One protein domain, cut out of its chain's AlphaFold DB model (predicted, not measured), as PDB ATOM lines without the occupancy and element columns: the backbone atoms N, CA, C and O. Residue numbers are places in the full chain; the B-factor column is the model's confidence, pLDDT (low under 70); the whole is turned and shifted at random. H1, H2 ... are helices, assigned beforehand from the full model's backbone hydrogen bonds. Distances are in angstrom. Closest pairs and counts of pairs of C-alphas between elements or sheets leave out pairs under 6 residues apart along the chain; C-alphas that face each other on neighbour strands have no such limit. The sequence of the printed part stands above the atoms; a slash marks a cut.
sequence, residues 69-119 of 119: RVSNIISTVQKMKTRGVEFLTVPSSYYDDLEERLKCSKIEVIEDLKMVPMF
ATOM      1  N   ARG A  69     100.348 152.982 161.438       96.12
ATOM      2  CA  ARG A  69     101.214 152.517 160.346       96.12
ATOM      3  C   ARG A  69     100.397 151.761 159.301       96.12
ATOM      4  O   ARG A  69      99.684 150.816 159.635       96.12
ATOM      5  N   VAL A  70     100.581 152.120 158.034       96.31
ATOM      6  CA  VAL A  70      99.914 151.497 156.882       96.31
ATOM      7  C   VAL A  70     100.944 151.097 155.830       96.31
ATOM      8  O   VAL A  70     102.024 151.677 155.768       96.31
ATOM      9  N   SER A  71     100.623 150.098 155.009       96.31
ATOM     10  CA  SER A  71     101.497 149.640 153.917       96.31
ATOM     11  C   SER A  71     101.341 150.453 152.630       96.31
ATOM     12  O   SER A  71     102.243 150.449 151.803       96.31
ATOM     13  N   ASN A  72     100.205 151.134 152.444       94.69
ATOM     14  CA  ASN A  72      99.948 152.005 151.298       94.69
ATOM     15  C   ASN A  72      99.186 153.252 151.762       94.69
ATOM     16  O   ASN A  72      97.974 153.197 152.006       94.69
ATOM     17  N   ILE A  73      99.906 154.365 151.913       94.38
ATOM     18  CA  ILE A  73      99.347 155.607 152.456       94.38
ATOM     19  C   ILE A  73      98.334 156.249 151.502       94.38
ATOM     20  O   ILE A  73      97.255 156.625 151.955       94.38
ATOM     21  N   ILE A  74      98.606 156.262 150.189       93.81
ATOM     22  CA  ILE A  74      97.706 156.844 149.177       93.81
ATOM     23  C   ILE A  74      96.339 156.157 149.214       93.81
ATOM     24  O   ILE A  74      95.315 156.812 149.411       93.81
ATOM     25  N   SER A  75      96.314 154.826 149.092       94.38
ATOM     26  CA  SER A  75      95.058 154.071 149.102       94.38
ATOM     27  C   SER A  75      94.326 154.209 150.434       94.38
ATOM     28  O   SER A  75      93.095 154.281 150.461       94.38
ATOM     29  N   THR A  76      95.063 154.240 151.549       95.50
ATOM     30  CA  THR A  76      94.447 154.328 152.874       95.50
ATOM     31  C   THR A  76      93.778 155.678 153.087       95.50
ATOM     32  O   THR A  76      92.603 155.706 153.447       95.50
ATOM     33  N   VAL A  77      94.465 156.786 152.794       93.50
ATOM     34  CA  VAL A  77      93.898 158.134 152.948       93.50
ATOM     35  C   VAL A  77      92.691 158.330 152.025       93.50
ATOM     36  O   VAL A  77      91.649 158.793 152.486       93.50
ATOM     37  N   GLN A  78      92.753 157.878 150.766       93.06
ATOM     38  CA  GLN A  78      91.603 157.911 149.847       93.06
ATOM     39  C   GLN A  78      90.387 157.149 150.402       93.06
ATOM     40  O   GLN A  78      89.256 157.643 150.383       93.06
ATOM     41  N   LYS A  79      90.602 155.943 150.945       95.31
ATOM     42  CA  LYS A  79      89.534 155.148 151.572       95.31
ATOM     43  C   LYS A  79      88.998 155.796 152.848       95.31
ATOM     44  O   LYS A  79      87.807 155.699 153.113       95.31
ATOM     45  N   MET A  80      89.845 156.445 153.641       95.50
ATOM     46  CA  MET A  80      89.417 157.161 154.845       95.50
ATOM     47  C   MET A  80      88.553 158.373 154.483       95.50
ATOM     48  O   MET A  80      87.463 158.518 155.028       95.50
ATOM     49  N   LYS A  81      88.961 159.162 153.485       92.75
ATOM     50  CA  LYS A  81      88.174 160.291 152.970       92.75
ATOM     51  C   LYS A  81      86.821 159.879 152.403       92.75
ATOM     52  O   LYS A  81      85.805 160.464 152.756       92.75
ATOM     53  N   THR A  82      86.778 158.842 151.564       95.31
ATOM     54  CA  THR A  82      85.504 158.325 151.011       95.31
ATOM     55  C   THR A  82      84.558 157.793 152.091       95.31
ATOM     56  O   THR A  82      83.355 157.718 151.867       95.31
ATOM     57  N   ARG A  83      85.088 157.459 153.273       97.19
ATOM     58  CA  ARG A  83      84.323 157.077 154.469       97.19
ATOM     59  C   ARG A  83      84.021 158.253 155.408       97.19
ATOM     60  O   ARG A  83      83.480 158.019 156.483       97.19
ATOM     61  N   GLY A  84      84.355 159.483 155.021       96.00
ATOM     62  CA  GLY A  84      84.039 160.701 155.770       96.00
ATOM     63  C   GLY A  84      85.074 161.118 156.815       96.00
ATOM     64  O   GLY A  84      84.758 161.944 157.662       96.00
ATOM     65  N   VAL A  85      86.295 160.570 156.796       95.69
ATOM     66  CA  VAL A  85      87.366 161.071 157.671       95.69
ATOM     67  C   VAL A  85      87.919 162.382 157.117       95.69
ATOM     68  O   VAL A  85      88.367 162.437 155.969       95.69
ATOM     69  N   GLU A  86      87.926 163.411 157.957       94.25
ATOM     70  CA  GLU A  86      88.500 164.720 157.655       94.25
ATOM     71  C   GLU A  86      90.005 164.755 157.953       94.25
ATOM     72  O   GLU A  86      90.486 164.157 158.916       94.25
ATOM     73  N   PHE A  87      90.750 165.473 157.112       93.00
ATOM     74  CA  PHE A  87      92.192 165.674 157.234       93.00
ATOM     75  C   PHE A  87      92.510 167.169 157.228       93.00
ATOM     76  O   PHE A  87      91.759 167.976 156.681       93.00
ATOM     77  N   LEU A  88      93.646 167.532 157.825       92.31
ATOM     78  CA  LEU A  88      94.162 168.895 157.750       92.31
ATOM     79  C   LEU A  88      94.611 169.212 156.320       92.31
ATOM     80  O   LEU A  88      95.259 168.395 155.670       92.31
ATOM     81  N   THR A  89      94.306 170.421 155.858       89.62
ATOM     82  CA  THR A  89      94.725 170.903 154.540       89.62
ATOM     83  C   THR A  89      96.156 171.429 154.580       89.62
ATOM     84  O   THR A  89      96.547 172.137 155.508       89.62
ATOM     85  N   VAL A  90      96.924 171.127 153.534       90.25
ATOM     86  CA  VAL A  90      98.279 171.648 153.325       90.25
ATOM     87  C   VAL A  90      98.261 172.590 152.114       90.25
ATOM     88  O   VAL A  90      97.679 172.228 151.091       90.25
ATOM     89  N   PRO A  91      98.864 173.793 152.186       90.88
ATOM     90  CA  PRO A  91      98.943 174.703 151.042       90.88
ATOM     91  C   PRO A  91      99.652 174.067 149.840       90.88
ATOM     92  O   PRO A  91     100.653 173.374 150.017       90.88
ATOM     93  N   SER A  92      99.193 174.356 148.616       89.56
ATOM     94  CA  SER A  92      99.795 173.804 147.389       89.56
ATOM     95  C   SER A  92     101.282 174.141 147.254       89.56
ATOM     96  O   SER A  92     102.059 173.283 146.849       89.56
ATOM     97  N   SER A  93     101.686 175.335 147.703       92.88
ATOM     98  CA  SER A  93     103.079 175.800 147.680       92.88
ATOM     99  C   SER A  93     104.044 174.872 148.423       92.88
ATOM    100  O   SER A  93     105.214 174.799 148.073       92.88
ATOM    101  N   TYR A  94     103.566 174.118 149.421       92.62
ATOM    102  CA  TYR A  94     104.390 173.118 150.098       92.62
ATOM    103  C   TYR A  94     104.889 172.034 149.134       92.62
ATOM    104  O   TYR A  94     106.015 171.557 149.283       92.62
ATOM    105  N   TYR A  95     104.049 171.615 148.184       90.94
ATOM    106  CA  TYR A  95     104.384 170.563 147.227       90.94
ATOM    107  C   TYR A  95     105.299 171.076 146.117       90.94
ATOM    108  O   TYR A  95     106.217 170.353 145.737       90.94
ATOM    109  N   ASP A  96     105.124 172.332 145.702       91.38
ATOM    110  CA  ASP A  96     106.057 173.013 144.798       91.38
ATOM    111  C   ASP A  96     107.464 173.067 145.435       91.38
ATOM    112  O   ASP A  96     108.453 172.619 144.849       91.38
ATOM    113  N   ASP A  97     107.553 173.491 146.702       93.50
ATOM    114  CA  ASP A  97     108.810 173.526 147.465       93.50
ATOM    115  C   ASP A  97     109.378 172.121 147.753       93.50
ATOM    116  O   ASP A  97     110.590 171.927 147.901       93.50
ATOM    117  N   LEU A  98     108.514 171.114 147.912       93.06
ATOM    118  CA  LEU A  98     108.929 169.728 148.114       93.06
ATOM    119  C   LEU A  98     109.611 169.174 146.862       93.06
ATOM    120  O   LEU A  98     110.656 168.537 146.993       93.06
ATOM    121  N   GLU A  99     109.056 169.431 145.678       91.31
ATOM    122  CA  GLU A  99     109.633 168.985 144.411       91.31
ATOM    123  C   GLU A  99     111.041 169.564 144.215       91.31
ATOM    124  O   GLU A  99     111.977 168.822 143.912       91.31
ATOM    125  N   GLU A 100     111.239 170.854 144.507       93.75
ATOM    126  CA  GLU A 100     112.566 171.478 144.462       93.75
ATOM    127  C   GLU A 100     113.551 170.850 145.461       93.75
ATOM    128  O   GLU A 100     114.692 170.545 145.107       93.75
ATOM    129  N   ARG A 101     113.121 170.579 146.702       94.81
ATOM    130  CA  ARG A 101     113.980 169.925 147.709       94.81
ATOM    131  C   ARG A 101     114.383 168.507 147.307       94.81
ATOM    132  O   ARG A 101     115.494 168.080 147.627       94.81
ATOM    133  N   LEU A 102     113.510 167.778 146.615       94.50
ATOM    134  CA  LEU A 102     113.781 166.405 146.190       94.50
ATOM    135  C   LEU A 102     114.805 166.321 145.053       94.50
ATOM    136  O   LEU A 102     115.569 165.359 145.030       94.50
ATOM    137  N   LYS A 103     114.928 167.343 144.193       93.75
ATOM    138  CA  LYS A 103     115.961 167.387 143.133       93.75
ATOM    139  C   LYS A 103     117.389 167.276 143.675       93.75
ATOM    140  O   LYS A 103     118.269 166.757 142.994       93.75
ATOM    141  N   CYS A 104     117.627 167.763 144.893       93.81
ATOM    142  CA  CYS A 104     118.929 167.700 145.565       93.81
ATOM    143  C   CYS A 104     118.996 166.628 146.668       93.81
ATOM    144  O   CYS A 104     119.990 166.546 147.394       93.81
ATOM    145  N   SER A 105     117.946 165.822 146.828       94.31
ATOM    146  CA  SER A 105     117.862 164.789 147.858       94.31
ATOM    147  C   SER A 105     118.639 163.534 147.459       94.31
ATOM    148  O   SER A 105     118.718 163.165 146.292       94.31
ATOM    149  N   LYS A 106     119.182 162.825 148.455       95.56
ATOM    150  CA  LYS A 106     119.751 161.472 148.278       95.56
ATOM    151  C   LYS A 106     118.693 160.366 148.361       95.56
ATOM    152  O   LYS A 106     119.033 159.192 148.265       95.56
ATOM    153  N   ILE A 107     117.446 160.740 148.636       94.62
ATOM    154  CA  ILE A 107     116.315 159.837 148.837       94.62
ATOM    155  C   ILE A 107     115.342 160.035 147.683       94.62
ATOM    156  O   ILE A 107     115.005 161.172 147.354       94.62
ATOM    157  N   GLU A 108     114.870 158.921 147.138       92.75
ATOM    158  CA  GLU A 108     113.810 158.866 146.139       92.75
ATOM    159  C   GLU A 108     112.470 158.559 146.821       92.75
ATOM    160  O   GLU A 108     112.372 157.642 147.640       92.75
ATOM    161  N   VAL A 109     111.445 159.350 146.502       93.12
ATOM    162  CA  VAL A 109     110.066 159.089 146.928       93.12
ATOM    163  C   VAL A 109     109.419 158.202 145.872       93.12
ATOM    164  O   VAL A 109     109.380 158.574 144.703       93.12
ATOM    165  N   ILE A 110     108.935 157.030 146.284       93.25
ATOM    166  CA  ILE A 110     108.346 156.039 145.368       93.25
ATOM    167  C   ILE A 110     106.863 156.305 145.092       93.25
ATOM    168  O   ILE A 110     106.320 155.854 144.085       93.25
ATOM    169  N   GLU A 111     106.185 157.002 146.001       91.50
ATOM    170  CA  GLU A 111     104.805 157.427 145.837       91.50
ATOM    171  C   GLU A 111     104.671 158.556 144.807       91.50
ATOM    172  O   GLU A 111     105.482 159.479 144.755       91.50
ATOM    173  N   ASP A 112     103.582 158.527 144.035       89.75
ATOM    174  CA  ASP A 112     103.251 159.623 143.124       89.75
ATOM    175  C   ASP A 112     102.834 160.870 143.916       89.75
ATOM    176  O   ASP A 112     101.732 160.944 144.474       89.75
ATOM    177  N   LEU A 113     103.715 161.872 143.933       85.69
ATOM    178  CA  LEU A 113     103.486 163.144 144.612       85.69
ATOM    179  C   LEU A 113     102.261 163.890 144.084       85.69
ATOM    180  O   LEU A 113     101.674 164.646 144.844       85.69
ATOM    181  N   LYS A 114     101.809 163.659 142.845       82.75
ATOM    182  CA  LYS A 114     100.600 164.310 142.308       82.75
ATOM    183  C   LYS A 114      99.319 163.802 142.964       82.75
ATOM    184  O   LYS A 114      98.311 164.503 142.973       82.75
ATOM    185  N   MET A 115      99.362 162.605 143.547       82.50
ATOM    186  CA  MET A 115      98.231 162.018 144.267       82.50
ATOM    187  C   MET A 115      98.114 162.554 145.698       82.50
ATOM    188  O   MET A 115      97.054 162.431 146.309       82.50
ATOM    189  N   VAL A 116      99.185 163.144 146.237       74.06
ATOM    190  CA  VAL A 116      99.266 163.602 147.631       74.06
ATOM    191  C   VAL A 116      98.461 164.893 147.881       74.06
ATOM    192  O   VAL A 116      97.744 164.945 148.874       74.06
ATOM    193  N   PRO A 117      98.456 165.904 146.992       63.22
ATOM    194  CA  PRO A 117      97.587 167.076 147.120       63.22
ATOM    195  C   PRO A 117      96.086 166.782 147.003       63.22
ATOM    196  O   PRO A 117      95.282 167.659 147.292       63.22
ATOM    197  N   MET A 118      95.684 165.579 146.567       59.72
ATOM    198  CA  MET A 118      94.273 165.160 146.582       59.72
ATOM    199  C   MET A 118      93.797 164.753 147.996       59.72
ATOM    200  O   MET A 118      92.629 164.377 148.186       59.72
ATOM    201  N   PHE A 119      94.694 164.801 148.993       60.31
ATOM    202  CA  PHE A 119      94.389 164.692 150.425       60.31
ATOM    203  C   PHE A 119      93.834 165.988 151.033       60.31
ATOM    204  O   PHE A 119      93.456 166.883 150.259       60.31
TER     205      PHE A 119
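AT A GLANCE: This is residues 69 to 119 of the 119 residues of the protein "VOC domain-containing protein" of Ascaris lumbricoides (UniProt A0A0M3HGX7). This is a loose, open frame of three helices: H1 and H2 lie far from each other, and the short H3 lies between them, near both. Residues 83 to 92 carry the chain from H1 to H2, and residues 104 to 112 fold back from H2 to H3; residues 100 to 110, of which 100 to 103 belong to H2, stick out. The printed part has 51 residues with three named helices, in the order H1, H2, H3, and no named strand, all helix in class. It is loose, with a radius of gyration of the C-alphas of 12.5 A, and only just elongated, spanning 37 by 24 by 16 A.

IN THESE COORDINATES: H1, residues 73 to 82, begins at C-alpha 73 (99.347, 155.607, 152.456) and is 14.2 A long. H2, residues 93 to 103, measures 16.0 A. H3, residues 113 to 118, measures 9.6 A and ends at C-alpha 118 (94.273, 165.160, 146.582).

HOW THE PARTS SIT: H1 and H3 are close but not clearly touching, the closest C-alphas being those of Ile 74 and Val 116, 7.1 A apart; they run the same way at a shallow tilt of 17 degrees. H2 and H3 are close but not clearly touching, with the closest C-alphas, Tyr 95 and Pro 117, 7.6 A apart; they run opposite ways at a shallow tilt of 13 degrees. H1 and H2 are apart. Every O i to N i+4 pair is within hydrogen-bond range in H1 and H2; in H3 0 of 2 are, beside 2 of 3 O i to N i+3 pairs.

THE WHOLE: The farthest C-alphas, Arg 83 and Cys 104, are 37.3 A apart. The printed part has no cut, and both links are short. Residues 117 to 119 have pLDDT under 70.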